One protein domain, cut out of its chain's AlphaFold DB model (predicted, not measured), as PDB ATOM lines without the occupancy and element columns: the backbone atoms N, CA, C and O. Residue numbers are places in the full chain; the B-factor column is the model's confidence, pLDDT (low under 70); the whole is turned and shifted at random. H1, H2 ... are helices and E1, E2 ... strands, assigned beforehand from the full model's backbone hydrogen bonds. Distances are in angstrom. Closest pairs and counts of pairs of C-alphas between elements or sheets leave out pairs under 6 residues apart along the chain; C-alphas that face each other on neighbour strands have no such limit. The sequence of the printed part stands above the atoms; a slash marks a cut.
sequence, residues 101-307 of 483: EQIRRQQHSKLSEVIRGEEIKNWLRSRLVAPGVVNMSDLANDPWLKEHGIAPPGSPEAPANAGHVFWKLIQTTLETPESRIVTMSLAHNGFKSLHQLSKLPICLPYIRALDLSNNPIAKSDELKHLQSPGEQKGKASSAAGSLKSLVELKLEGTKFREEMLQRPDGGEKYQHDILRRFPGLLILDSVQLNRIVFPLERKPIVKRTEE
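This is residues 101 to 307 of the 483 residues of an uncharacterized protein of Trichosporon asahii var. asahii (strain ATCC 90039 / CBS 2479 / JCM 2466 / KCTC 7840 / NBRC 103889/ NCYC 2677 / UAMH 7654) (UniProt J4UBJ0). The chain is wound in stacked turns, with the short strands E2, E3, E4 and E5 side by side in a parallel sheet along one side and H4, H5, H6 and H7 in a row along the other. H1, H2, H3 and the hairpin E1-E2 lie toward one end, H8 and H9 at the other, and residues 302 to 307 of the closing stretch stick out. The 207 printed residues hold nine named helices and five named strands, in the order H1 H2 E1 E2 H3 H4 E3 H5 H6 E4 H7 E5 H8 H9; the sheet runs E1 E2 E3 E4 E5, mixed. The class is mixed, helices and strands, with under half of the residues in named elements; the whole is compact, with a radius of gyration of the C-alphas of 17.4 A and spans of 49 by 46 by 32 A.

The strands are E1, residues 128 to 130, E2, 133 to 135, E3, 183 to 185, E4, 209 to 211, and E5, 248 to 250; C-alpha 248 is at (97.262, 112.431, 79.532). The helices are H1, 101 to 114, 20.0 A long from C-alpha 101 at (70.364, 132.562, 93.839), H2, 119 to 126, H3, 143 to 147, H4, 162 to 174, 17.7 A, H5, 194 to 197, H6, 200 to 203, H7, 220 to 226, H8, 255 to 261, and H9, 266 to 277, 16.9 A, ending at C-alpha 277 at (99.295, 125.214, 77.772).

E1 and E2 are an antiparallel hairpin, N 129 and O 133 2.9 A apart. The parallel pairs E2-E3, E3-E4 and E4-E5 have N 134 and O 183 at 2.9 A, N 184 and O 209 at 3.0 A, and N 210 and O 248 at 3.0 A. Three strand-helix-strand units, parallel neighbour strands with helices between, have right-handed crossovers: E2, H3 H4, E3; E3, H5 H6, E4; E4, H7, E5. The hub H4 touches H2 (Lys 121 and Thr 173, closest C-alphas, 6.2 A), H5 (Gly 163 and Gln 196, 4.7 A) and H6 (Trp 167 and Cys 203, 5.8 A). H5 touches H7, C-alphas 194 and 222 being closest at 5.5 A. H8 touches H9 at a steep tilt of 59 degrees, opposite ways, C-alphas 260 and 266 being closest at 5.1 A. Every O i to N i+4 pair is within hydrogen-bond range in H1, H2, H3, H4, H8 and H9; H7 has 0 of 3, but 4 of 4 O i to N i+3 pairs, and H5 and H6 are too short for an i+4 pair.

The C-alphas farthest apart, of Pro 264 and Glu 307, are 58.1 A apart. The printed part has no cut; the links H3 to H4 and H7 to E5 are long. pLDDT is under 70 at residues 234 to 240 and 292 to 304.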
ATOM      1  N   GLU A 101      69.465 132.299  92.717       78.06
ATOM      2  CA  GLU A 101      70.364 132.562  93.839       78.06
ATOM      3  C   GLU A 101      69.871 131.893  95.131       78.06
ATOM      4  O   GLU A 101      70.669 131.317  95.869       78.06
ATOM      5  N   GLN A 102      68.558 131.886  95.382       81.31
ATOM      6  CA  GLN A 102      67.961 131.126  96.484       81.31
ATOM      7  C   GLN A 102      68.242 129.625  96.356       81.31
ATOM      8  O   GLN A 102      68.700 129.021  97.326       81.31
ATOM      9  N   ILE A 103      68.062 129.037  95.165       81.50
ATOM     10  CA  ILE A 103      68.387 127.625  94.901       81.50
ATOM     11  C   ILE A 103      69.867 127.357  95.200       81.50
ATOM     12  O   ILE A 103      70.186 126.425  95.933       81.50
ATOM     13  N   ARG A 104      70.786 128.210  94.733       81.31
ATOM     14  CA  ARG A 104      72.226 128.049  95.008       81.31
ATOM     15  C   ARG A 104      72.572 128.140  96.492       81.31
ATOM     16  O   ARG A 104      73.434 127.398  96.959       81.31
ATOM     17  N   ARG A 105      71.916 129.025  97.247       80.88
ATOM     18  CA  ARG A 105      72.107 129.136  98.705       80.88
ATOM     19  C   ARG A 105      71.587 127.908  99.441       80.88
ATOM     20  O   ARG A 105      72.270 127.411 100.334       80.88
ATOM     21  N   GLN A 106      70.429 127.390  99.039       82.88
ATOM     22  CA  GLN A 106      69.896 126.133  99.567       82.88
ATOM     23  C   GLN A 106      70.850 124.970  99.270       82.88
ATOM     24  O   GLN A 106      71.194 124.218 100.178       82.88
ATOM     25  N   GLN A 107      71.361 124.882  98.040       82.69
ATOM     26  CA  GLN A 107      72.358 123.887  97.640       82.69
ATOM     27  C   GLN A 107      73.659 124.008  98.446       82.69
ATOM     28  O   GLN A 107      74.215 123.002  98.875       82.69
ATOM     29  N   HIS A 108      74.125 125.227  98.731       81.00
ATOM     30  CA  HIS A 108      75.285 125.439  99.598       81.00
ATOM     31  C   HIS A 108      75.045 124.927 101.026       81.00
ATOM     32  O   HIS A 108      75.937 124.315 101.618       81.00
ATOM     33  N   SER A 109      73.854 125.173 101.584       80.94
ATOM     34  CA  SER A 109      73.485 124.691 102.920       80.94
ATOM     35  C   SER A 109      73.448 123.165 102.972       80.94
ATOM     36  O   SER A 109      74.101 122.579 103.829       80.94
ATOM     37  N   LYS A 110      72.775 122.527 102.005       79.88
ATOM     38  CA  LYS A 110      72.695 121.062 101.890       79.88
ATOM     39  C   LYS A 110      74.070 120.426 101.731       79.88
ATOM     40  O   LYS A 110      74.423 119.510 102.461       79.88
ATOM     41  N   LEU A 111      74.891 120.965 100.828       79.56
ATOM     42  CA  LEU A 111      76.261 120.497 100.651       79.56
ATOM     43  C   LEU A 111      77.050 120.622 101.967       79.56
ATOM     44  O   LEU A 111      77.764 119.701 102.337       79.56
ATOM     45  N   SER A 112      76.885 121.721 102.710       80.75
ATOM     46  CA  SER A 112      77.570 121.936 103.997       80.75
ATOM     47  C   SER A 112      77.158 120.949 105.091       80.75
ATOM     48  O   SER A 112      77.982 120.615 105.945       80.75
ATOM     49  N   GLU A 113      75.908 120.498 105.071       80.00
ATOM     50  CA  GLU A 113      75.372 119.484 105.976       80.00
ATOM     51  C   GLU A 113      75.946 118.103 105.638       80.00
ATOM     52  O   GLU A 113      76.570 117.463 106.487       80.00
ATOM     53  N   VAL A 114      75.861 117.702 104.366       74.38
ATOM     54  CA  VAL A 114      76.276 116.367 103.915       74.38
ATOM     55  C   VAL A 114      77.799 116.178 103.940       74.38
ATOM     56  O   VAL A 114      78.273 115.080 104.220       74.38
ATOM     57  N   ILE A 115      78.593 117.246 103.760       74.50
ATOM     58  CA  ILE A 115      80.066 117.223 103.918       74.50
ATOM     59  C   ILE A 115      80.501 116.627 105.270       74.50
ATOM     60  O   ILE A 115      81.604 116.088 105.371       74.50
ATOM     61  N   ARG A 116      79.686 116.772 106.323       75.69
ATOM     62  CA  ARG A 116      80.042 116.326 107.679       75.69
ATOM     63  C   ARG A 116      79.766 114.841 107.913       75.69
ATOM     64  O   ARG A 116      80.311 114.289 108.866       75.69
ATOM     65  N   GLY A 117      78.949 114.210 107.071       81.56
ATOM     66  CA  GLY A 117      78.578 112.804 107.203       81.56
ATOM     67  C   GLY A 117      79.680 111.846 106.746       81.56
ATOM     68  O   GLY A 117      80.526 112.183 105.919       81.56
ATOM     69  N   GLU A 118      79.661 110.617 107.259       88.38
ATOM     70  CA  GLU A 118      80.515 109.534 106.740       88.38
ATOM     71  C   GLU A 118      79.954 108.950 105.428       88.38
ATOM     72  O   GLU A 118      80.692 108.380 104.629       88.38
ATOM     73  N   GLU A 119      78.667 109.164 105.147       90.38
ATOM     74  CA  GLU A 119      77.976 108.674 103.948       90.38
ATOM     75  C   GLU A 119      78.594 109.207 102.651       90.38
ATOM     76  O   GLU A 119      78.910 108.422 101.759       90.38
ATOM     77  N   ILE A 120      78.881 110.515 102.569       91.56
ATOM     78  CA  ILE A 120      79.556 111.097 101.396       91.56
ATOM     79  C   ILE A 120      80.965 110.534 101.212       91.56
ATOM     80  O   ILE A 120      81.448 110.407 100.088       91.56
ATOM     81  N   LYS A 121      81.638 110.174 102.311       92.62
ATOM     82  CA  LYS A 121      82.968 109.571 102.250       92.62
ATOM     83  C   LYS A 121      82.888 108.141 101.731       92.62
ATOM     84  O   LYS A 121      83.698 107.766 100.891       92.62
ATOM     85  N   ASN A 122      81.895 107.372 102.172       93.75
ATOM     86  CA  ASN A 122      81.620 106.033 101.652       93.75
ATOM     87  C   ASN A 122      81.247 106.067 100.167       93.75
ATOM     88  O   ASN A 122      81.777 105.273  99.393       93.75
ATOM     89  N   TRP A 123      80.424 107.032  99.752       95.12
ATOM     90  CA  TRP A 123      80.139 107.271  98.339       95.12
ATOM     91  C   TRP A 123      81.413 107.624  97.557       95.12
ATOM     92  O   TRP A 123      81.702 107.006  96.542       95.12
ATOM     93  N   LEU A 124      82.266 108.526  98.050       95.31
ATOM     94  CA  LEU A 124      83.543 108.815  97.382       95.31
ATOM     95  C   LEU A 124      84.448 107.580  97.273       95.31
ATOM     96  O   LEU A 124      85.116 107.407  96.253       95.31
ATOM     97  N   ARG A 125      84.467 106.715  98.294       95.06
ATOM     98  CA  ARG A 125      85.208 105.445  98.255       95.06
ATOM     99  C   ARG A 125      84.647 104.497  97.194       95.06
ATOM    100  O   ARG A 125      85.441 103.843  96.532       95.06
ATOM    101  N   SER A 126      83.330 104.463  96.970       95.62
ATOM    102  CA  SER A 126      82.734 103.645  95.900       95.62
ATOM    103  C   SER A 126      83.061 104.157  94.490       95.62
ATOM    104  O   SER A 126      83.046 103.386  93.535       95.62
ATOM    105  N   ARG A 127      83.419 105.442  94.351       95.75
ATOM    106  CA  ARG A 127      83.885 106.049  93.090       95.75
ATOM    107  C   ARG A 127      85.370 105.775  92.791       95.75
ATOM    108  O   ARG A 127      85.855 106.140  91.714       95.75
ATOM    109  N   LEU A 128      86.108 105.159  93.717       95.44
ATOM    110  CA  LEU A 128      87.493 104.738  93.512       95.44
ATOM    111  C   LEU A 128      87.514 103.421  92.721       95.44
ATOM    112  O   LEU A 128      87.065 102.391  93.210       95.44
ATOM    113  N   VAL A 129      88.050 103.450  91.502       95.69
ATOM    114  CA  VAL A 129      88.123 102.267  90.623       95.69
ATOM    115  C   VAL A 129      89.329 101.396  90.980       95.69
ATOM    116  O   VAL A 129      89.256 100.173  90.979       95.69
ATOM    117  N   ALA A 130      90.452 102.043  91.280       93.88
ATOM    118  CA  ALA A 130      91.709 101.426  91.688       93.88
ATOM    119  C   ALA A 130      92.503 102.434  92.543       93.88
ATOM    120  O   ALA A 130      92.163 103.623  92.542       93.88
ATOM    121  N   PRO A 131      93.572 102.023  93.255       91.81
ATOM    122  CA  PRO A 131      94.417 102.958  93.996       91.81
ATOM    123  C   PRO A 131      94.887 104.127  93.113       91.81
ATOM    124  O   PRO A 131      95.529 103.931  92.084       91.81
ATOM    125  N   GLY A 132      94.515 105.353  93.492       93.12
ATOM    126  CA  GLY A 132      94.847 106.573  92.752       93.12
ATOM    127  C   GLY A 132      94.012 106.853  91.490       93.12
ATOM    128  O   GLY A 132      94.275 107.854  90.818       93.12
ATOM    129  N   VAL A 133      93.006 106.027  91.170       96.62
ATOM    130  CA  VAL A 133      92.129 106.166  89.992       96.62
ATOM    131  C   VAL A 133      90.688 106.405  90.434       96.62
ATOM    132  O   VAL A 133      90.025 105.500  90.944       96.62
ATOM    133  N   VAL A 134      90.181 107.619  90.214       97.44
ATOM    134  CA  VAL A 134      88.835 108.027  90.647       97.44
ATOM    135  C   VAL A 134      87.947 108.300  89.441       97.44
ATOM    136  O   VAL A 134      88.301 109.086  88.558       97.44
ATOM    137  N   ASN A 135      86.761 107.699  89.430       97.69
ATOM    138  CA  ASN A 135      85.747 107.996  88.433       97.69
ATOM    139  C   ASN A 135      84.732 109.010  88.976       97.69
ATOM    140  O   ASN A 135      83.878 108.669  89.784       97.69
ATOM    141  N   MET A 136      84.757 110.243  88.475       97.12
ATOM    142  CA  MET A 136      83.777 111.288  88.782       97.12
ATOM    143  C   MET A 136      82.991 111.697  87.523       97.12
ATOM    144  O   MET A 136      82.628 112.862  87.392       97.12
ATOM    145  N   SER A 137      82.761 110.781  86.576       96.69
ATOM    146  CA  SER A 137      81.948 111.038  85.382       96.69
ATOM    147  C   SER A 137      80.443 110.985  85.665       96.69
ATOM    148  O   SER A 137      80.008 110.280  86.580       96.69
ATOM    149  N   ASP A 138      79.663 111.683  84.836       96.31
ATOM    150  CA  ASP A 138      78.189 111.670  84.805       96.31
ATOM    151  C   ASP A 138      77.513 111.855  86.180       96.31
ATOM    152  O   ASP A 138      76.530 111.204  86.537       96.31
ATOM    153  N   LEU A 139      78.044 112.775  86.989       95.06
ATOM    154  CA  LEU A 139      77.547 113.023  88.346       95.06
ATOM    155  C   LEU A 139      76.114 113.555  88.362       95.06
ATOM    156  O   LEU A 139      75.412 113.396  89.356       95.06
ATOM    157  N   ALA A 140      75.663 114.187  87.276       92.25
ATOM    158  CA  ALA A 140      74.289 114.665  87.157       92.25
ATOM    159  C   ALA A 140      73.268 113.516  87.220       92.25
ATOM    160  O   ALA A 140      72.124 113.744  87.619       92.25
ATOM    161  N   ASN A 141      73.672 112.296  86.849       93.94
ATOM    162  CA  ASN A 141      72.820 111.113  86.862       93.94
ATOM    163  C   ASN A 141      73.052 110.169  88.041       93.94
ATOM    164  O   ASN A 141      72.299 109.204  88.175       93.94
ATOM    165  N   ASP A 142      74.018 110.463  88.910       95.31
ATOM    166  CA  ASP A 142      74.362 109.620  90.052       95.31
ATOM    167  C   ASP A 142      73.167 109.473  91.026       95.31
ATOM    168  O   ASP A 142      72.620 110.486  91.482       95.31
ATOM    169  N   PRO A 143      72.733 108.234  91.346       94.25
ATOM    170  CA  PRO A 143      71.571 108.001  92.205       94.25
ATOM    171  C   PRO A 143      71.732 108.579  93.610       94.25
ATOM    172  O   PRO A 143      70.792 109.173  94.135       94.25
ATOM    173  N   TRP A 144      72.931 108.466  94.190       94.25
ATOM    174  CA  TRP A 144      73.198 108.921  95.551       94.25
ATOM    175  C   TRP A 144      73.122 110.447  95.632       94.25
ATOM    176  O   TRP A 144      72.468 110.992  96.521       94.25
ATOM    177  N   LEU A 145      73.700 111.157  94.654       93.00
ATOM    178  CA  LEU A 145      73.601 112.620  94.590       93.00
ATOM    179  C   LEU A 145      72.158 113.106  94.390       93.00
ATOM    180  O   LEU A 145      71.773 114.116  94.985       93.00
ATOM    181  N   LYS A 146      71.355 112.393  93.588       92.50
ATOM    182  CA  LYS A 146      69.933 112.710  93.375       92.50
ATOM    183  C   LYS A 146      69.103 112.512  94.640       92.50
ATOM    184  O   LYS A 146      68.337 113.405  94.990       92.50
ATOM    185  N   GLU A 147      69.285 111.389  95.327       91.25
ATOM    186  CA  GLU A 147      68.588 111.064  96.578       91.25
ATOM    187  C   GLU A 147      68.860 112.109  97.667       91.25
ATOM    188  O   GLU A 147      67.938 112.601  98.314       91.25
ATOM    189  N   HIS A 148      70.115 112.547  97.786       89.06
ATOM    190  CA  HIS A 148      70.525 113.563  98.759       89.06
ATOM    191  C   HIS A 148      70.292 115.002  98.257       89.06
ATOM    192  O   HIS A 148      70.573 115.977  98.960       89.06
ATOM    193  N   GLY A 149      69.773 115.167  97.033       88.12
ATOM    194  CA  GLY A 149      69.455 116.459  96.428       88.12
ATOM    195  C   GLY A 149      70.656 117.396  96.266       88.12
ATOM    196  O   GLY A 149      70.487 118.616  96.385       88.12
ATOM    197  N   ILE A 150      71.851 116.842  96.029       90.12
ATOM    198  CA  ILE A 150      73.118 117.571  95.902       90.12
ATOM    199  C   ILE A 150      73.396 117.867  94.430       90.12
ATOM    200  O   ILE A 150      73.575 116.958  93.624       90.12
ATOM    201  N   ALA A 151      73.519 119.148  94.082       91.88
ATOM    202  CA  ALA A 151      73.948 119.550  92.747       91.88
ATOM    203  C   ALA A 151      75.482 119.393  92.576       91.88
ATOM    204  O   ALA A 151      76.245 120.100  93.248       91.88
ATOM    205  N   PRO A 152      75.964 118.516  91.672       92.56
ATOM    206  CA  PRO A 152      77.393 118.266  91.491       92.56
ATOM    207  C   PRO A 152      78.102 119.374  90.704       92.56
ATOM    208  O   PRO A 152      77.456 120.136  89.977       92.56
ATOM    209  N   PRO A 153      79.447 119.441  90.764       93.25
ATOM    210  CA  PRO A 153      80.214 120.355  89.934       93.25
ATOM    211  C   PRO A 153      79.879 120.192  88.445       93.25
ATOM    212  O   PRO A 153      79.862 119.080  87.932       93.25
ATOM    213  N   GLY A 154      79.624 121.308  87.759       90.75
ATOM    214  CA  GLY A 154      79.180 121.316  86.355       90.75
ATOM    215  C   GLY A 154      77.666 121.467  86.172       90.75
ATOM    216  O   GLY A 154      77.240 121.995  85.144       90.75
ATOM    217  N   SER A 155      76.858 121.155  87.194       91.38
ATOM    218  CA  SER A 155      75.413 121.416  87.173       91.38
ATOM    219  C   SER A 155      75.099 122.928  87.202       91.38
ATOM    220  O   SER A 155      75.769 123.680  87.921       91.38
ATOM    221  N   PRO A 156      74.065 123.410  86.478       87.19
ATOM    222  CA  PRO A 156      73.601 124.803  86.548       87.19
ATOM    223  C   PRO A 156      73.176 125.255  87.953       87.19
ATOM    224  O   PRO A 156      73.291 126.441  88.288       87.19
ATOM    225  N   GLU A 157      72.686 124.309  88.757       87.88
ATOM    226  CA  GLU A 157      72.203 124.527  90.123       87.88
ATOM    227  C   GLU A 157      73.326 124.459  91.163       87.88
ATOM    228  O   GLU A 157      73.131 124.852  92.314       87.88
ATOM    229  N   ALA A 158      74.519 124.007  90.764       88.06
ATOM    230  CA  ALA A 158      75.643 123.868  91.671       88.06
ATOM    231  C   ALA A 158      76.100 125.233  92.211       88.06
ATOM    232  O   ALA A 158      76.230 126.204  91.450       88.06
ATOM    233  N   PRO A 159      76.404 125.329  93.517       87.81
ATOM    234  CA  PRO A 159      76.978 126.538  94.080       87.81
ATOM    235  C   PRO A 159      78.374 126.792  93.493       87.81
ATOM    236  O   PRO A 159      79.094 125.874  93.100       87.81
ATOM    237  N   ALA A 160      78.796 128.058  93.448       85.12
ATOM    238  CA  ALA A 160      80.049 128.449  92.789       85.12
ATOM    239  C   ALA A 160      81.305 127.770  93.379       85.12
ATOM    240  O   ALA A 160      82.310 127.612  92.683       85.12
ATOM    241  N   ASN A 161      81.251 127.372  94.652       87.06
ATOM    242  CA  ASN A 161      82.317 126.678  95.371       87.06
ATOM    243  C   ASN A 161      82.189 125.143  95.360       87.06
ATOM    244  O   ASN A 161      83.065 124.496  95.935       87.06
ATOM    245  N   ALA A 162      81.175 124.562  94.701       90.31
ATOM    246  CA  ALA A 162      80.944 123.114  94.669       90.31
ATOM    247  C   ALA A 162      82.210 122.347  94.274       90.31
ATOM    248  O   ALA A 162      82.668 121.486  95.019       90.31
ATOM    249  N   GLY A 163      82.855 122.734  93.168       92.31
ATOM    250  CA  GLY A 163      84.108 122.109  92.741       92.31
ATOM    251  C   GLY A 163      85.175 122.105  93.838       92.31
ATOM    252  O   GLY A 163      85.715 121.054  94.160       92.31
ATOM    253  N   HIS A 164      85.437 123.245  94.488       92.19
ATOM    254  CA  HIS A 164      86.445 123.308  95.553       92.19
ATOM    255  C   HIS A 164      86.144 122.351  96.711       92.19
ATOM    256  O   HIS A 164      87.063 121.699  97.209       92.19
ATOM    257  N   VAL A 165      84.875 122.262  97.115       91.62
ATOM    258  CA  VAL A 165      84.424 121.336  98.156       91.62
ATOM    259  C   VAL A 165      84.692 119.891  97.741       91.62
ATOM    260  O   VAL A 165      85.350 119.171  98.488       91.62
ATOM    261  N   PHE A 166      84.259 119.487  96.545       94.19
ATOM    262  CA  PHE A 166      84.456 118.127  96.041       94.19
ATOM    263  C   PHE A 166      85.943 117.764  95.936       94.19
ATOM    264  O   PHE A 166      86.344 116.711  96.424       94.19
ATOM    265  N   TRP A 167      86.795 118.644  95.395       95.19
ATOM    266  CA  TRP A 167      88.237 118.371  95.294       95.19
ATOM    267  C   TRP A 167      88.896 118.231  96.662       95.19
ATOM    268  O   TRP A 167      89.797 117.411  96.831       95.19
ATOM    269  N   LYS A 168      88.446 119.020  97.644       93.56
ATOM    270  CA  LYS A 168      88.943 118.923  99.015       93.56
ATOM    271  C   LYS A 168      88.474 117.635  99.687       93.56
ATOM    272  O   LYS A 168      89.297 116.987 100.316       93.56
ATOM    273  N   LEU A 169      87.213 117.247  99.508       93.00
ATOM    274  CA  LEU A 169      86.680 115.983 100.020       93.00
ATOM    275  C   LEU A 169      87.394 114.772  99.418       93.00
ATOM    276  O   LEU A 169      87.778 113.870 100.158       93.00
ATOM    277  N   ILE A 170      87.617 114.765  98.102       95.12
ATOM    278  CA  ILE A 170      88.386 113.717  97.419       95.12
ATOM    279  C   ILE A 170      89.795 113.649  98.002       95.12
ATOM    280  O   ILE A 170      90.238 112.574  98.396       95.12
ATOM    281  N   GLN A 171      90.470 114.797  98.133       94.19
ATOM    282  CA  GLN A 171      91.796 114.858  98.743       94.19
ATOM    283  C   GLN A 171      91.801 114.285 100.166       94.19
ATOM    284  O   GLN A 171      92.679 113.504 100.497       94.19
ATOM    285  N   THR A 172      90.858 114.677 101.023       92.38
ATOM    286  CA  THR A 172      90.864 114.260 102.435       92.38
ATOM    287  C   THR A 172      90.396 112.827 102.651       92.38
ATOM    288  O   THR A 172      90.710 112.252 103.685       92.38
ATOM    289  N   THR A 173      89.610 112.278 101.726       92.69
ATOM    290  CA  THR A 173      88.980 110.959 101.891       92.69
ATOM    291  C   THR A 173      89.747 109.860 101.168       92.69
ATOM    292  O   THR A 173      89.817 108.746 101.679       92.69
ATOM    293  N   LEU A 174      90.282 110.155  99.978       93.94
ATOM    294  CA  LEU A 174      90.858 109.151  99.080       93.94
ATOM    295  C   LEU A 174      92.388 109.219  98.977       93.94
ATOM    296  O   LEU A 174      92.986 108.229  98.565       93.94
ATOM    297  N   GLU A 175      93.034 110.341  99.323       92.19
ATOM    298  CA  GLU A 175      94.502 110.378  99.385       92.19
ATOM    299  C   GLU A 175      95.020 109.908 100.747       92.19
ATOM    300  O   GLU A 175      94.572 110.366 101.797       92.19
ATOM    301  N   THR A 176      96.056 109.073 100.712       87.69
ATOM    302  CA  THR A 176      96.886 108.707 101.865       87.69
ATOM    303  C   THR A 176      98.348 109.093 101.583       87.69
ATOM    304  O   THR A 176      98.675 109.544 100.476       87.69
ATOM    305  N   PRO A 177      99.270 108.989 102.556       81.94
ATOM    306  CA  PRO A 177     100.695 109.175 102.282       81.94
ATOM    307  C   PRO A 177     101.225 108.239 101.181       81.94
ATOM    308  O   PRO A 177     102.073 108.661 100.396       81.94
ATOM    309  N   GLU A 178     100.675 107.028 101.083       83.56
ATOM    310  CA  GLU A 178     101.076 105.956 100.164       83.56
ATOM    311  C   GLU A 178     100.337 106.008  98.817       83.56
ATOM    312  O   GLU A 178     100.867 105.547  97.809       83.56
ATOM    313  N   SER A 179      99.130 106.582  98.777       87.25
ATOM    314  CA  SER A 179      98.271 106.608  97.589       87.25
ATOM    315  C   SER A 179      97.786 108.022  97.278       87.25
ATOM    316  O   SER A 179      97.065 108.646  98.056       87.25
ATOM    317  N   ARG A 180      98.178 108.544  96.112       92.81
ATOM    318  CA  ARG A 180      97.755 109.858  95.602       92.81
ATOM    319  C   ARG A 180      96.862 109.685  94.389       92.81
ATOM    320  O   ARG A 180      97.054 108.755  93.611       92.81
ATOM    321  N   ILE A 181      95.930 110.614  94.181       95.25
ATOM    322  CA  ILE A 181      95.089 110.577  92.985       95.25
ATOM    323  C   ILE A 181      95.917 110.996  91.767       95.25
ATOM    324  O   ILE A 181      96.363 112.141  91.662       95.25
ATOM    325  N   VAL A 182      96.114 110.050  90.849       95.62
ATOM    326  CA  VAL A 182      96.879 110.219  89.607       95.62
ATOM    327  C   VAL A 182      95.983 110.231  88.373       95.62
ATOM    328  O   VAL A 182      96.332 110.883  87.391       95.62
ATOM    329  N   THR A 183      94.817 109.588  88.428       96.94
ATOM    330  CA  THR A 183      93.870 109.528  87.311       96.94
ATOM    331  C   THR A 183      92.490 109.951  87.781       96.94
ATOM    332  O   THR A 183      91.994 109.465  88.798       96.94
ATOM    333  N   MET A 184      91.861 110.855  87.032       97.75
ATOM    334  CA  MET A 184      90.511 111.323  87.320       97.75
ATOM    335  C   MET A 184      89.706 111.493  86.034       97.75
ATOM    336  O   MET A 184      90.119 112.234  85.140       97.75
ATOM    337  N   SER A 185      88.531 110.864  85.970       98.06
ATOM    338  CA  SER A 185      87.538 111.179  84.936       98.06
ATOM    339  C   SER A 185      86.501 112.164  85.457       98.06
ATOM    340  O   SER A 185      85.951 111.987  86.540       98.06
ATOM    341  N   LEU A 186      86.258 113.211  84.675       97.81
ATOM    342  CA  LEU A 186      85.230 114.235  84.852       97.81
ATOM    343  C   LEU A 186      84.358 114.351  83.591       97.81
ATOM    344  O   LEU A 186      83.774 115.411  83.326       97.81
ATOM    345  N   ALA A 187      84.279 113.274  82.812       97.44
ATOM    346  CA  ALA A 187      83.490 113.226  81.594       97.44
ATOM    347  C   ALA A 187      81.987 113.387  81.873       97.44
ATOM    348  O   ALA A 187      81.502 113.051  82.956       97.44
ATOM    349  N   HIS A 188      81.240 113.896  80.893       97.00
ATOM    350  CA  HIS A 188      79.769 113.972  80.937       97.00
ATOM    351  C   HIS A 188      79.168 114.717  82.149       97.00
ATOM    352  O   HIS A 188      78.051 114.442  82.567       97.00
ATOM    353  N   ASN A 189      79.868 115.699  82.718       96.25
ATOM    354  CA  ASN A 189      79.391 116.441  83.898       96.25
ATOM    355  C   ASN A 189      78.688 117.767  83.568       96.25
ATOM    356  O   ASN A 189      78.315 118.526  84.462       96.25
ATOM    357  N   GLY A 190      78.524 118.086  82.284       94.81
ATOM    358  CA  GLY A 190      77.844 119.308  81.855       94.81
ATOM    359  C   GLY A 190      78.655 120.592  82.067       94.81
ATOM    360  O   GLY A 190      78.084 121.685  82.041       94.81
ATOM    361  N   PHE A 191      79.983 120.507  82.227       95.25
ATOM    362  CA  PHE A 191      80.831 121.689  82.393       95.25
ATOM    363  C   PHE A 191      80.767 122.616  81.169       95.25
ATOM    364  O   PHE A 191      81.401 122.378  80.144       95.25
ATOM    365  N   LYS A 192      80.044 123.735  81.300       92.62
ATOM    366  CA  LYS A 192      80.077 124.850  80.331       92.62
ATOM    367  C   LYS A 192      81.285 125.769  80.539       92.62
ATOM    368  O   LYS A 192      81.757 126.399  79.598       92.62
ATOM    369  N   SER A 193      81.767 125.852  81.781       91.62
ATOM    370  CA  SER A 193      82.962 126.598  82.185       91.62
ATOM    371  C   SER A 193      83.793 125.768  83.156       91.62
ATOM    372  O   SER A 193      83.247 125.093  84.030       91.62
ATOM    373  N   LEU A 194      85.117 125.873  83.040       94.25
ATOM    374  CA  LEU A 194      86.063 125.172  83.910       94.25
ATOM    375  C   LEU A 194      86.414 125.962  85.180       94.25
ATOM    376  O   LEU A 194      87.295 125.558  85.937       94.25
ATOM    377  N   HIS A 195      85.717 127.066  85.473       92.56
ATOM    378  CA  HIS A 195      85.960 127.867  86.677       92.56
ATOM    379  C   HIS A 195      85.885 127.043  87.979       92.56
ATOM    380  O   HIS A 195      86.685 127.250  88.897       92.56
ATOM    381  N   GLN A 196      84.972 126.068  88.058       92.50
ATOM    382  CA  GLN A 196      84.843 125.180  89.223       92.50
ATOM    383  C   GLN A 196      86.036 124.213  89.388       92.50
ATOM    384  O   GLN A 196      86.255 123.679  90.477       92.50
ATOM    385  N   LEU A 197      86.865 124.045  88.351       94.56
ATOM    386  CA  LEU A 197      88.127 123.303  88.416       94.56
ATOM    387  C   LEU A 197      89.306 124.171  88.869       94.56
ATOM    388  O   LEU A 197      90.392 123.649  89.074       94.56
ATOM    389  N   SER A 198      89.126 125.476  89.100       92.19
ATOM    390  CA  SER A 198      90.228 126.396  89.443       92.19
ATOM    391  C   SER A 198      91.042 126.006  90.684       92.19
ATOM    392  O   SER A 198      92.193 126.421  90.834       92.19
ATOM    393  N   LYS A 199      90.453 125.227  91.599       92.38
ATOM    394  CA  LYS A 199      91.123 124.710  92.802       92.38
ATOM    395  C   LYS A 199      91.574 123.257  92.681       92.38
ATOM    396  O   LYS A 199      92.339 122.820  93.536       92.38
ATOM    397  N   LEU A 200      91.183 122.554  91.616       94.81
ATOM    398  CA  LEU A 200      91.609 121.182  91.345       94.81
ATOM    399  C   LEU A 200      93.143 121.049  91.376       94.81
ATOM    400  O   LEU A 200      93.619 120.206  92.129       94.81
ATOM    401  N   PRO A 201      93.944 121.920  90.718       92.44
ATOM    402  CA  PRO A 201      95.399 121.753  90.703       92.44
ATOM    403  C   PRO A 201      96.082 121.994  92.056       92.44
ATOM    404  O   PRO A 201      97.251 121.662  92.229       92.44
ATOM    405  N   ILE A 202      95.391 122.640  93.001       89.81
ATOM    406  CA  ILE A 202      95.898 122.884  94.359       89.81
ATOM    407  C   ILE A 202      95.501 121.730  95.283       89.81
ATOM    408  O   ILE A 202      96.299 121.312  96.119       89.81
ATOM    409  N   CYS A 203      94.271 121.233  95.146       92.06
ATOM    410  CA  CYS A 203      93.757 120.120  95.939       92.06
ATOM    411  C   CYS A 203      94.393 118.792  95.516       92.06
ATOM    412  O   CYS A 203      94.864 118.058  96.375       92.06
ATOM    413  N   LEU A 204      94.479 118.520  94.213       93.56
ATOM    414  CA  LEU A 204      94.941 117.254  93.641       93.56
ATOM    415  C   LEU A 204      96.093 117.508  92.646       93.56
ATOM    416  O   LEU A 204      95.920 117.402  91.432       93.56
ATOM    417  N   PRO A 205      97.284 117.904  93.136       90.81
ATOM    418  CA  PRO A 205      98.398 118.332  92.283       90.81
ATOM    419  C   PRO A 205      99.097 117.182  91.533       90.81
ATOM    420  O   PRO A 205      99.910 117.443  90.643       90.81
ATOM    421  N   TYR A 206      98.824 115.928  91.907       90.62
ATOM    422  CA  TYR A 206      99.493 114.735  91.376       90.62
ATOM    423  C   TYR A 206      98.774 114.096  90.184       90.62
ATOM    424  O   TYR A 206      99.274 113.107  89.652       90.62
ATOM    425  N   ILE A 207      97.659 114.676  89.723       94.06
ATOM    426  CA  ILE A 207      96.931 114.180  88.554       94.06
ATOM    427  C   ILE A 207      97.864 114.156  87.332       94.06
ATOM    428  O   ILE A 207      98.457 115.170  86.949       94.06
ATOM    429  N   ARG A 208      97.976 112.969  86.737       94.38
ATOM    430  CA  ARG A 208      98.709 112.654  85.509       94.38
ATOM    431  C   ARG A 208      97.776 112.366  84.342       94.38
ATOM    432  O   ARG A 208      98.165 112.656  83.220       94.38
ATOM    433  N   ALA A 209      96.575 111.854  84.585       96.69
ATOM    434  CA  ALA A 209      95.571 111.620  83.555       96.69
ATOM    435  C   ALA A 209      94.254 112.301  83.940       96.69
ATOM    436  O   ALA A 209      93.702 112.037  85.012       96.69
ATOM    437  N   LEU A 210      93.774 113.201  83.081       97.94
ATOM    438  CA  LEU A 210      92.521 113.923  83.278       97.94
ATOM    439  C   LEU A 210      91.619 113.753  82.061       97.94
ATOM    440  O   LEU A 210      92.001 114.086  80.940       97.94
ATOM    441  N   ASP A 211      90.398 113.302  82.298       98.25
ATOM    442  CA  ASP A 211      89.390 113.163  81.258       98.25
ATOM    443  C   ASP A 211      88.280 114.205  81.444       98.25
ATOM    444  O   ASP A 211      87.596 114.237  82.465       98.25
ATOM    445  N   LEU A 212      88.150 115.100  80.464       97.94
ATOM    446  CA  LEU A 212      87.143 116.161  80.384       97.94
ATOM    447  C   LEU A 212      86.202 115.956  79.189       97.94
ATOM    448  O   LEU A 212      85.498 116.897  78.803       97.94
ATOM    449  N   SER A 213      86.190 114.757  78.607       97.31
ATOM    450  CA  SER A 213      85.411 114.448  77.412       97.31
ATOM    451  C   SER A 213      83.912 114.692  77.605       97.31
ATOM    452  O   SER A 213      83.373 114.688  78.720       97.31
ATOM    453  N   ASN A 214      83.231 114.967  76.495       97.25
ATOM    454  CA  ASN A 214      81.780 115.125  76.425       97.25
ATOM    455  C   ASN A 214      81.213 116.178  77.396       97.25
ATOM    456  O   ASN A 214      80.093 116.067  77.898       97.25
ATOM    457  N   ASN A 215      81.990 117.230  77.659       97.25
ATOM    458  CA  ASN A 215      81.526 118.423  78.352       97.25
ATOM    459  C   ASN A 215      81.288 119.567  77.348       97.25
ATOM    460  O   ASN A 215      82.101 119.767  76.442       97.25
ATOM    461  N   PRO A 216      80.229 120.384  77.511       95.44
ATOM    462  CA  PRO A 216      79.865 121.467  76.589       95.44
ATOM    463  C   PRO A 216      80.763 122.715  76.730       95.44
ATOM    464  O   PRO A 216      80.286 123.851  76.792       95.44
ATOM    465  N   ILE A 217      82.081 122.517  76.785       96.00
ATOM    466  CA  ILE A 217      83.089 123.569  76.910       96.00
ATOM    467  C   ILE A 217      83.216 124.270  75.556       96.00
ATOM    468  O   ILE A 217      83.624 123.672  74.563       96.00
ATOM    469  N   ALA A 218      82.864 125.552  75.509       93.62
ATOM    470  CA  ALA A 218      82.786 126.292  74.250       93.62
ATOM    471  C   ALA A 218      84.112 126.924  73.797       93.62
ATOM    472  O   ALA A 218      84.218 127.338  72.648       93.62
ATOM    473  N   LYS A 219      85.108 127.072  74.683       94.25
ATOM    474  CA  LYS A 219      86.349 127.811  74.387       94.25
ATOM    475  C   LYS A 219      87.568 127.110  74.980       94.25
ATOM    476  O   LYS A 219      87.543 126.759  76.158       94.25
ATOM    477  N   SER A 220      88.660 127.018  74.216       92.50
ATOM    478  CA  SER A 220      89.931 126.462  74.714       92.50
ATOM    479  C   SER A 220      90.544 127.300  75.845       92.50
ATOM    480  O   SER A 220      91.224 126.773  76.725       92.50
ATOM    481  N   ASP A 221      90.225 128.597  75.905       92.50
ATOM    482  CA  ASP A 221      90.642 129.496  76.986       92.50
ATOM    483  C   ASP A 221      90.152 129.080  78.377       92.50
ATOM    484  O   ASP A 221      90.738 129.511  79.370       92.50
ATOM    485  N   GLU A 222      89.125 128.235  78.484       94.50
ATOM    486  CA  GLU A 222      88.680 127.691  79.770       94.50
ATOM    487  C   GLU A 222      89.763 126.820  80.432       94.50
ATOM    488  O   GLU A 222      89.856 126.773  81.660       94.50
ATOM    489  N   LEU A 223      90.665 126.216  79.649       94.00
ATOM    490  CA  LEU A 223      91.780 125.405  80.157       94.00
ATOM    491  C   LEU A 223      92.750 126.208  81.035       94.00
ATOM    492  O   LEU A 223      93.480 125.627  81.838       94.00
ATOM    493  N   LYS A 224      92.715 127.548  80.964       91.81
ATOM    494  CA  LYS A 224      93.485 128.424  81.859       91.81
ATOM    495  C   LYS A 224      93.198 128.156  83.337       91.81
ATOM    496  O   LYS A 224      94.058 128.411  84.172       91.81
ATOM    497  N   HIS A 225      92.010 127.647  83.677       92.62
ATOM    498  CA  HIS A 225      91.633 127.331  85.058       92.62
ATOM    499  C   HIS A 225      92.410 126.143  85.643       92.62
ATOM    500  O   HIS A 225      92.446 125.991  86.859       92.62
ATOM    501  N   LEU A 226      93.077 125.353  84.802       92.62
ATOM    502  CA  LEU A 226      93.972 124.271  85.216       92.62
ATOM    503  C   LEU A 226      95.443 124.718  85.308       92.62
ATOM    504  O   LEU A 226      96.300 123.941  85.731       92.62
ATOM    505  N   GLN A 227      95.728 125.961  84.912       88.75
ATOM    506  CA  GLN A 227      97.056 126.566  84.910       88.75
ATOM    507  C   GLN A 227      97.221 127.535  86.082       88.75
ATOM    508  O   GLN A 227      96.272 128.185  86.530       88.75
ATOM    509  N   SER A 228      98.465 127.716  86.521       83.94
ATOM    510  CA  SER A 228      98.772 128.701  87.558       83.94
ATOM    511  C   SER A 228      98.639 130.134  87.018       83.94
ATOM    512  O   SER A 228      98.889 130.375  85.832       83.94
ATOM    513  N   PRO A 229      98.352 131.143  87.868       78.56
ATOM    514  CA  PRO A 229      98.271 132.543  87.435       78.56
ATOM    515  C   PRO A 229      99.535 133.069  86.732       78.56
ATOM    516  O   PRO A 229      99.460 134.020  85.953       78.56
ATOM    517  N   GLY A 230     100.703 132.482  87.021       72.62
ATOM    518  CA  GLY A 230     101.957 132.799  86.336       72.62
ATOM    519  C   GLY A 230     101.988 132.264  84.905       72.62
ATOM    520  O   GLY A 230     102.292 133.019  83.983       72.62
ATOM    521  N   GLU A 231     101.587 131.009  84.702       78.19
ATOM    522  CA  GLU A 231     101.534 130.364  83.380       78.19
ATOM    523  C   GLU A 231     100.477 130.996  82.475       78.19
ATOM    524  O   GLU A 231     100.740 131.217  81.296       78.19
ATOM    525  N   GLN A 232      99.336 131.412  83.038       80.31
ATOM    526  CA  GLN A 232      98.335 132.211  82.320       80.31
ATOM    527  C   GLN A 232      98.926 133.505  81.734       80.31
ATOM    528  O   GLN A 232      98.441 134.016  80.727       80.31
ATOM    529  N   LYS A 233      99.977 134.048  82.365       74.25
ATOM    530  CA  LYS A 233     100.703 135.253  81.931       74.25
ATOM    531  C   LYS A 233     101.989 134.935  81.157       74.25
ATOM    532  O   LYS A 233     102.784 135.844  80.927       74.25
ATOM    533  N   GLY A 234     102.223 133.672  80.793       66.25
ATOM    534  CA  GLY A 234     103.431 133.228  80.091       66.25
ATOM    535  C   GLY A 234     104.705 133.258  80.942       66.25
ATOM    536  O   GLY A 234     105.802 133.298  80.395       66.25
ATOM    537  N   LYS A 235     104.583 133.275  82.275       66.88
ATOM    538  CA  LYS A 235     105.720 133.248  83.203       66.88
ATOM    539  C   LYS A 235     105.921 131.840  83.754       66.88
ATOM    540  O   LYS A 235     104.957 131.189  84.155       66.88
ATOM    541  N   ALA A 236     107.175 131.406  83.851       59.41
ATOM    542  CA  ALA A 236     107.526 130.210  84.608       59.41
ATOM    543  C   ALA A 236     107.135 130.422  86.083       59.41
ATOM    544  O   ALA A 236     107.654 131.316  86.749       59.41
ATOM    545  N   SER A 237     106.164 129.650  86.574       56.59
ATOM    546  CA  SER A 237     105.697 129.701  87.965       56.59
ATOM    547  C   SER A 237     106.252 128.512  88.735       56.59
ATOM    548  O   SER A 237     106.122 127.388  88.259       56.59
ATOM    549  N   SER A 238     106.861 128.710  89.904       53.34
ATOM    550  CA  SER A 238     107.681 127.658  90.521       53.34
ATOM    551  C   SER A 238     106.982 126.679  91.466       53.34
ATOM    552  O   SER A 238     107.635 125.693  91.779       53.34
ATOM    553  N   ALA A 239     105.733 126.838  91.939       54.88
ATOM    554  CA  ALA A 239     105.343 125.945  93.057       54.88
ATOM    555  C   ALA A 239     103.874 125.599  93.359       54.88
ATOM    556  O   ALA A 239     103.679 124.639  94.097       54.88
ATOM    557  N   ALA A 240     102.829 126.265  92.858       60.66
ATOM    558  CA  ALA A 240     101.463 125.866  93.242       60.66
ATOM    559  C   ALA A 240     100.386 126.275  92.231       60.66
ATOM    560  O   ALA A 240     100.463 127.348  91.630       60.66
ATOM    561  N   GLY A 241      99.361 125.427  92.091       72.06
ATOM    562  CA  GLY A 241      98.132 125.741  91.360       72.06
ATOM    563  C   GLY A 241      98.159 125.489  89.857       72.06
ATOM    564  O   GLY A 241      97.464 126.192  89.135       72.06
ATOM    565  N   SER A 242      98.933 124.506  89.391       82.38
ATOM    566  CA  SER A 242      98.922 124.055  87.994       82.38
ATOM    567  C   SER A 242      99.061 122.541  87.887       82.38
ATOM    568  O   SER A 242      99.822 121.943  88.653       82.38
ATOM    569  N   LEU A 243      98.379 121.932  86.913       87.06
ATOM    570  CA  LEU A 243      98.494 120.508  86.582       87.06
ATOM    571  C   LEU A 243      99.737 120.226  85.734       87.06
ATOM    572  O   LEU A 243      99.675 119.639  84.659       87.06
ATOM    573  N   LYS A 244     100.911 120.620  86.217       81.88
ATOM    574  CA  LYS A 244     102.151 120.364  85.479       81.88
ATOM    575  C   LYS A 244     102.483 118.868  85.381       81.88
ATOM    576  O   LYS A 244     103.385 118.511  84.634       81.88
ATOM    577  N   SER A 245     101.912 118.012  86.241       85.31
ATOM    578  CA  SER A 245     102.147 116.550  86.218       85.31
ATOM    579  C   SER A 245     101.315 115.851  85.152       85.31
ATOM    580  O   SER A 245     101.468 114.647  84.981       85.31
ATOM    581  N   LEU A 246     100.438 116.590  84.470       91.50
ATOM    582  CA  LEU A 246      99.526 116.048  83.486       91.50
ATOM    583  C   LEU A 246     100.304 115.488  82.291       91.50
ATOM    584  O   LEU A 246     101.058 116.203  81.633       91.50
ATOM    585  N   VAL A 247     100.103 114.198  82.052       93.00
ATOM    586  CA  VAL A 247     100.686 113.391  80.979       93.00
ATOM    587  C   VAL A 247      99.626 113.050  79.937       93.00
ATOM    588  O   VAL A 247      99.925 113.070  78.746       93.00
ATOM    589  N   GLU A 248      98.397 112.788  80.376       95.38
ATOM    590  CA  GLU A 248      97.262 112.431  79.532       95.38
ATOM    591  C   GLU A 248      96.094 113.397  79.752       95.38
ATOM    592  O   GLU A 248      95.724 113.707  80.888       95.38
ATOM    593  N   LEU A 249      95.508 113.867  78.652       97.44
ATOM    594  CA  LEU A 249      94.336 114.734  78.653       97.44
ATOM    595  C   LEU A 249      93.358 114.274  77.571       97.44
ATOM    596  O   LEU A 249      93.741 114.149  76.408       97.44
ATOM    597  N   LYS A 250      92.091 114.070  77.942       97.88
ATOM    598  CA  LYS A 250      91.000 113.794  76.994       97.88
ATOM    599  C   LYS A 250      90.023 114.963  76.944       97.88
ATOM    600  O   LYS A 250      89.546 115.430  77.977       97.88
ATOM    601  N   LEU A 251      89.753 115.445  75.739       97.38
ATOM    602  CA  LEU A 251      88.886 116.580  75.407       97.38
ATOM    603  C   LEU A 251      87.906 116.241  74.272       97.38
ATOM    604  O   LEU A 251      87.215 117.132  73.771       97.38
ATOM    605  N   GLU A 252      87.848 114.979  73.857       96.50
ATOM    606  CA  GLU A 252      86.900 114.461  72.872       96.50
ATOM    607  C   GLU A 252      85.453 114.882  73.178       96.50
ATOM    608  O   GLU A 252      85.037 114.913  74.337       96.50
ATOM    609  N   GLY A 253      84.692 115.279  72.153       94.12
ATOM    610  CA  GLY A 253      83.296 115.692  72.313       94.12
ATOM    611  C   GLY A 253      83.103 117.067  72.965       94.12
ATOM    612  O   GLY A 253      81.972 117.474  73.234       94.12
ATOM    613  N   THR A 254      84.178 117.819  73.224       96.44
ATOM    614  CA  THR A 254      84.064 119.225  73.639       96.44
ATOM    615  C   THR A 254      83.824 120.130  72.433       96.44
ATOM    616  O   THR A 254      84.472 120.007  71.396       96.44
ATOM    617  N   LYS A 255      82.914 121.103  72.572       95.06
ATOM    618  CA  LYS A 255      82.480 121.962  71.455       95.06
ATOM    619  C   LYS A 255      83.647 122.665  70.749       95.06
ATOM    620  O   LYS A 255      83.703 122.662  69.524       95.06
ATOM    621  N   PHE A 256      84.588 123.240  71.502       94.62
ATOM    622  CA  PHE A 256      85.717 123.958  70.896       94.62
ATOM    623  C   PHE A 256      86.667 123.042  70.115       94.62
ATOM    624  O   PHE A 256      87.287 123.498  69.157       94.62
ATOM    625  N   ARG A 257      86.816 121.781  70.540       94.81
ATOM    626  CA  ARG A 257      87.656 120.797  69.860       94.81
ATOM    627  C   ARG A 257      87.035 120.442  68.519       94.81
ATOM    628  O   ARG A 257      87.699 120.603  67.502       94.81
ATOM    629  N   GLU A 258      85.764 120.039  68.518       95.19
ATOM    630  CA  GLU A 258      85.061 119.649  67.290       95.19
ATOM    631  C   GLU A 258      85.041 120.796  66.267       95.19
ATOM    632  O   GLU A 258      85.382 120.609  65.100       95.19
ATOM    633  N   GLU A 259      84.763 122.026  66.715       94.12
ATOM    634  CA  GLU A 259      84.810 123.223  65.862       94.12
ATOM    635  C   GLU A 259      86.213 123.544  65.324       94.12
ATOM    636  O   GLU A 259      86.342 124.201  64.287       94.12
ATOM    637  N   MET A 260      87.275 123.155  66.036       92.25
ATOM    638  CA  MET A 260      88.648 123.382  65.597       92.25
ATOM    639  C   MET A 260      89.082 122.328  64.584       92.25
ATOM    640  O   MET A 260      89.679 122.699  63.579       92.25
ATOM    641  N   LEU A 261      88.733 121.058  64.806       93.69
ATOM    642  CA  LEU A 261      89.050 119.944  63.908       93.69
ATOM    643  C   LEU A 261      88.372 120.069  62.536       93.69
ATOM    644  O   LEU A 261      88.944 119.640  61.542       93.69
ATOM    645  N   GLN A 262      87.203 120.710  62.461       94.25
ATOM    646  CA  GLN A 262      86.509 120.983  61.194       94.25
ATOM    647  C   GLN A 262      87.214 122.019  60.300       94.25
ATOM    648  O   GLN A 262      86.862 122.170  59.131       94.25
ATOM    649  N   ARG A 263      88.181 122.779  60.829       92.44
ATOM    650  CA  ARG A 263      88.886 123.822  60.070       92.44
ATOM    651  C   ARG A 263      90.080 123.239  59.303       92.44
ATOM    652  O   ARG A 263      90.688 122.279  59.774       92.44
ATOM    653  N   PRO A 264      90.514 123.879  58.201       90.50
ATOM    654  CA  PRO A 264      91.790 123.562  57.563       90.50
ATOM    655  C   PRO A 264      92.962 123.708  58.551       90.50
ATOM    656  O   PRO A 264      93.053 124.700  59.292       90.50
ATOM    657  N   ASP A 265      93.831 122.697  58.592       89.38
ATOM    658  CA  ASP A 265      94.926 122.528  59.567       89.38
ATOM    659  C   ASP A 265      94.453 122.548  61.034       89.38
ATOM    660  O   ASP A 265      95.185 122.920  61.956       89.38
ATOM    661  N   GLY A 266      93.184 122.201  61.259       89.19
ATOM    662  CA  GLY A 266      92.526 122.254  62.558       89.19
ATOM    663  C   GLY A 266      93.193 121.377  63.611       89.19
ATOM    664  O   GLY A 266      93.395 121.822  64.739       89.19
ATOM    665  N   GLY A 267      93.592 120.162  63.222       89.62
ATOM    666  CA  GLY A 267      94.280 119.209  64.096       89.62
ATOM    667  C   GLY A 267      95.619 119.733  64.614       89.62
ATOM    668  O   GLY A 267      95.866 119.709  65.820       89.62
ATOM    669  N   GLU A 268      96.449 120.296  63.735       89.50
ATOM    670  CA  GLU A 268      97.746 120.862  64.123       89.50
ATOM    671  C   GLU A 268      97.582 122.096  65.019       89.50
ATOM    672  O   GLU A 268      98.263 122.227  66.038       89.50
ATOM    673  N   LYS A 269      96.636 122.987  64.687       91.00
ATOM    674  CA  LYS A 269      96.322 124.178  65.497       91.00
ATOM    675  C   LYS A 269      95.804 123.794  66.882       91.00
ATOM    676  O   LYS A 269      96.202 124.416  67.870       91.00
ATOM    677  N   TYR A 270      94.963 122.767  66.953       94.25
ATOM    678  CA  TYR A 270      94.455 122.201  68.197       94.25
ATOM    679  C   TYR A 270      95.587 121.651  69.054       94.25
ATOM    680  O   TYR A 270      95.789 122.106  70.182       94.25
ATOM    681  N   GLN A 271      96.387 120.749  68.492       92.12
ATOM    682  CA  GLN A 271      97.527 120.167  69.182       92.12
ATOM    683  C   GLN A 271      98.499 121.254  69.666       92.12
ATOM    684  O   GLN A 271      98.933 121.224  70.818       92.12
ATOM    685  N   HIS A 272      98.793 122.256  68.835       90.19
ATOM    686  CA  HIS A 272      99.662 123.374  69.193       90.19
ATOM    687  C   HIS A 272      99.097 124.236  70.343       90.19
ATOM    688  O   HIS A 272      99.844 124.574  71.266       90.19
ATOM    689  N   ASP A 273      97.798 124.578  70.343       91.44
ATOM    690  CA  ASP A 273      97.172 125.353  71.436       91.44
ATOM    691  C   ASP A 273      97.202 124.583  72.767       91.44
ATOM    692  O   ASP A 273      97.555 125.150  73.807       91.44
ATOM    693  N   ILE A 274      96.911 123.278  72.743       92.69
ATOM    694  CA  ILE A 274      96.948 122.431  73.944       92.69
ATOM    695  C   ILE A 274      98.382 122.265  74.463       92.69
ATOM    696  O   ILE A 274      98.638 122.477  75.653       92.69
ATOM    697  N   LEU A 275      99.342 121.963  73.585       89.44
ATOM    698  CA  LEU A 275     100.747 121.766  73.958       89.44
ATOM    699  C   LEU A 275     101.404 123.031  74.507       89.44
ATOM    700  O   LEU A 275     102.238 122.954  75.412       89.44
ATOM    701  N   ARG A 276     101.009 124.210  74.016       87.56
ATOM    702  CA  ARG A 276     101.458 125.488  74.579       87.56
ATOM    703  C   ARG A 276     101.023 125.653  76.040       87.56
ATOM    704  O   ARG A 276     101.721 126.309  76.813       87.56
ATOM    705  N   ARG A 277      99.870 125.094  76.422       87.44
ATOM    706  CA  ARG A 277      99.295 125.214  77.772       87.44
ATOM    707  C   ARG A 277      99.812 124.141  78.726       87.44
ATOM    708  O   ARG A 277     100.069 124.456  79.889       87.44
ATOM    709  N   PHE A 278      99.994 122.920  78.225       89.19
ATOM    710  CA  PHE A 278     100.465 121.755  78.974       89.19
ATOM    711  C   PHE A 278     101.717 121.167  78.303       89.19
ATOM    712  O   PHE A 278     101.642 120.165  77.596       89.19
ATOM    713  N   PRO A 279     102.900 121.772  78.515       84.25
ATOM    714  CA  PRO A 279     104.111 121.378  77.796       84.25
ATOM    715  C   PRO A 279     104.612 119.965  78.131       84.25
ATOM    716  O   PRO A 279     105.405 119.435  77.355       84.25
ATOM    717  N   GLY A 280     104.175 119.376  79.252       84.12
ATOM    718  CA  GLY A 280     104.520 118.016  79.685       84.12
ATOM    719  C   GLY A 280     103.576 116.910  79.194       84.12
ATOM    720  O   GLY A 280     103.761 115.761  79.583       84.12
ATOM    721  N   LEU A 281     102.579 117.242  78.368       90.25
ATOM    722  CA  LEU A 281     101.589 116.289  77.868       90.25
ATOM    723  C   LEU A 281     102.205 115.317  76.841       90.25
ATOM    724  O   LEU A 281     102.903 115.755  75.923       90.25
ATOM    725  N   LEU A 282     101.919 114.018  76.986       92.00
ATOM    726  CA  LEU A 282     102.360 112.935  76.092       92.00
ATOM    727  C   LEU A 282     101.206 112.275  75.332       92.00
ATOM    728  O   LEU A 282     101.425 111.775  74.234       92.00
ATOM    729  N   ILE A 283     100.002 112.253  75.906       94.50
ATOM    730  CA  ILE A 283      98.820 111.623  75.313       94.50
ATOM    731  C   ILE A 283      97.695 112.660  75.273       94.50
ATOM    732  O   ILE A 283      97.342 113.246  76.299       94.50
ATOM    733  N   LEU A 284      97.139 112.897  74.088       95.69
ATOM    734  CA  LEU A 284      96.005 113.795  73.871       95.69
ATOM    735  C   LEU A 284      94.918 113.032  73.120       95.69
ATOM    736  O   LEU A 284      95.184 112.510  72.045       95.69
ATOM    737  N   ASP A 285      93.716 112.946  73.689       95.19
ATOM    738  CA  ASP A 285      92.579 112.215  73.102       95.19
ATOM    739  C   ASP A 285      92.917 110.767  72.712       95.19
ATOM    740  O   ASP A 285      92.544 110.279  71.649       95.19
ATOM    741  N   SER A 286      93.656 110.068  73.579       91.94
ATOM    742  CA  SER A 286      94.149 108.701  73.336       91.94
ATOM    743  C   SER A 286      95.157 108.570  72.177       91.94
ATOM    744  O   SER A 286      95.559 107.459  71.845       91.94
ATOM    745  N   VAL A 287      95.624 109.684  71.598       91.62
ATOM    746  CA  VAL A 287      96.696 109.724  70.594       91.62
ATOM    747  C   VAL A 287      98.020 110.069  71.270       91.62
ATOM    748  O   VAL A 287      98.132 111.059  72.000       91.62
ATOM    749  N   GLN A 288      99.045 109.256  71.018       90.00
ATOM    750  CA  GLN A 288     100.386 109.494  71.539       90.00
ATOM    751  C   GLN A 288     101.096 110.587  70.729       90.00
ATOM    752  O   GLN A 288     101.144 110.551  69.501       90.00
ATOM    753  N   LEU A 289     101.653 111.576  71.425       88.06
ATOM    754  CA  LEU A 289     102.353 112.706  70.822       88.06
ATOM    755  C   LEU A 289     103.848 112.388  70.700       88.06
ATOM    756  O   LEU A 289     104.502 112.059  71.690       88.06
ATOM    757  N   ASN A 290     104.417 112.556  69.505       80.56
ATOM    758  CA  ASN A 290     105.848 112.360  69.251       80.56
ATOM    759  C   ASN A 290     106.689 113.489  69.879       80.56
ATOM    760  O   ASN A 290     107.066 114.449  69.203       80.56
ATOM    761  N   ARG A 291     106.966 113.411  71.187       73.62
ATOM    762  CA  ARG A 291     107.822 114.367  71.910       73.62
ATOM    763  C   ARG A 291     108.692 113.689  72.958       73.62
ATOM    764  O   ARG A 291     108.273 112.770  73.650       73.62
ATOM    765  N   ILE A 292     109.882 114.252  73.138       68.88
ATOM    766  CA  ILE A 292     110.757 113.959  74.271       68.88
ATOM    767  C   ILE A 292     110.370 114.925  75.393       68.88
ATOM    768  O   ILE A 292     110.593 116.133  75.290       68.88
ATOM    769  N   VAL A 293     109.750 114.408  76.453       65.06
ATOM    770  CA  VAL A 293     109.459 115.175  77.669       65.06
ATOM    771  C   VAL A 293     110.472 114.771  78.727       65.06
ATOM    772  O   VAL A 293     110.559 113.603  79.094       65.06
ATOM    773  N   PHE A 294     111.238 115.739  79.230       60.41
ATOM    774  CA  PHE A 294     112.121 115.498  80.366       60.41
ATOM    775  C   PHE A 294     111.270 115.191  81.605       60.41
ATOM    776  O   PHE A 294     110.391 115.998  81.934       60.41
ATOM    777  N   PRO A 295     111.506 114.062  82.298       53.62
ATOM    778  CA  PRO A 295     110.813 113.754  83.537       53.62
ATOM    779  C   PRO A 295     111.062 114.884  84.535       53.62
ATOM    780  O   PRO A 295     112.175 115.088  85.015       53.62
ATOM    781  N   LEU A 296     110.023 115.658  84.842       56.03
ATOM    782  CA  LEU A 296     110.068 116.558  85.985       56.03
ATOM    783  C   LEU A 296     109.881 115.697  87.233       56.03
ATOM    784  O   LEU A 296     108.754 115.534  87.700       56.03
ATOM    785  N   GLU A 297     110.973 115.150  87.766       46.75
ATOM    786  CA  GLU A 297     110.970 114.576  89.109       46.75
ATOM    787  C   GLU A 297     110.624 115.683  90.100       46.75
ATOM    788  O   GLU A 297     111.389 116.623  90.346       46.75
ATOM    789  N   ARG A 298     109.401 115.634  90.625       51.31
ATOM    790  CA  ARG A 298     108.949 116.623  91.593       51.31
ATOM    791  C   ARG A 298     109.260 116.141  92.984       51.31
ATOM    792  O   ARG A 298     108.741 115.120  93.424       51.31
ATOM    793  N   LYS A 299     110.012 116.967  93.709       46.28
ATOM    794  CA  LYS A 299     110.061 116.880  95.164       46.28
ATOM    795  C   LYS A 299     108.619 116.985  95.682       46.28
ATOM    796  O   LYS A 299     107.908 117.900  95.251       46.28
ATOM    797  N   PRO A 300     108.170 116.063  96.549       44.12
ATOM    798  CA  PRO A 300     106.827 116.107  97.106       44.12
ATOM    799  C   PRO A 300     106.573 117.483  97.719       44.12
ATOM    800  O   PRO A 300     107.471 118.084  98.317       44.12
ATOM    801  N   ILE A 301     105.356 118.009  97.546       47.72
ATOM    802  CA  ILE A 301     104.955 119.237  98.236       47.72
ATOM    803  C   ILE A 301     104.895 118.887  99.721       47.72
ATOM    804  O   ILE A 301     103.891 118.371 100.208       47.72
ATOM    805  N   VAL A 302     105.989 119.151 100.434       54.25
ATOM    806  CA  VAL A 302     106.037 119.036 101.889       54.25
ATOM    807  C   VAL A 302     105.196 120.184 102.439       54.25
ATOM    808  O   VAL A 302     105.654 121.327 102.531       54.25
ATOM    809  N   LYS A 303     103.922 119.902 102.731       51.69
ATOM    810  CA  LYS A 303     103.063 120.805 103.498       51.69
ATOM    811  C   LYS A 303     103.602 120.817 104.926       51.69
ATOM    812  O   LYS A 303     103.250 119.954 105.716       51.69
ATOM    813  N   ARG A 304     104.492 121.766 105.203       65.56
ATOM    814  CA  ARG A 304     105.068 121.949 106.534       65.56
ATOM    815  C   ARG A 304     104.054 122.573 107.479       65.56
ATOM    816  O   ARG A 304     103.351 123.504 107.067       65.56
ATOM    817  N   THR A 305     103.998 122.087 108.712       73.94
ATOM    818  CA  THR A 305     103.157 122.683 109.760       73.94
ATOM    819  C   THR A 305     103.705 124.049 110.193       73.94
ATOM    820  O   THR A 305     104.805 124.450 109.799       73.94
ATOM    821  N   GLU A 306     102.930 124.820 110.959       73.12
ATOM    822  CA  GLU A 306     103.340 126.146 111.457       73.12
ATOM    823  C   GLU A 306     104.642 126.047 112.279       73.12
ATOM    824  O   GLU A 306     105.550 126.875 112.155       73.12
ATOM    825  N   GLU A 307     104.761 124.971 113.058       76.94
ATOM    826  CA  GLU A 307     105.889 124.644 113.929       76.94
ATOM    827  C   GLU A 307     107.148 124.316 113.124       76.94
ATOM    828  O   GLU A 307     108.231 124.764 113.481       76.94
TER     829      GLU A 307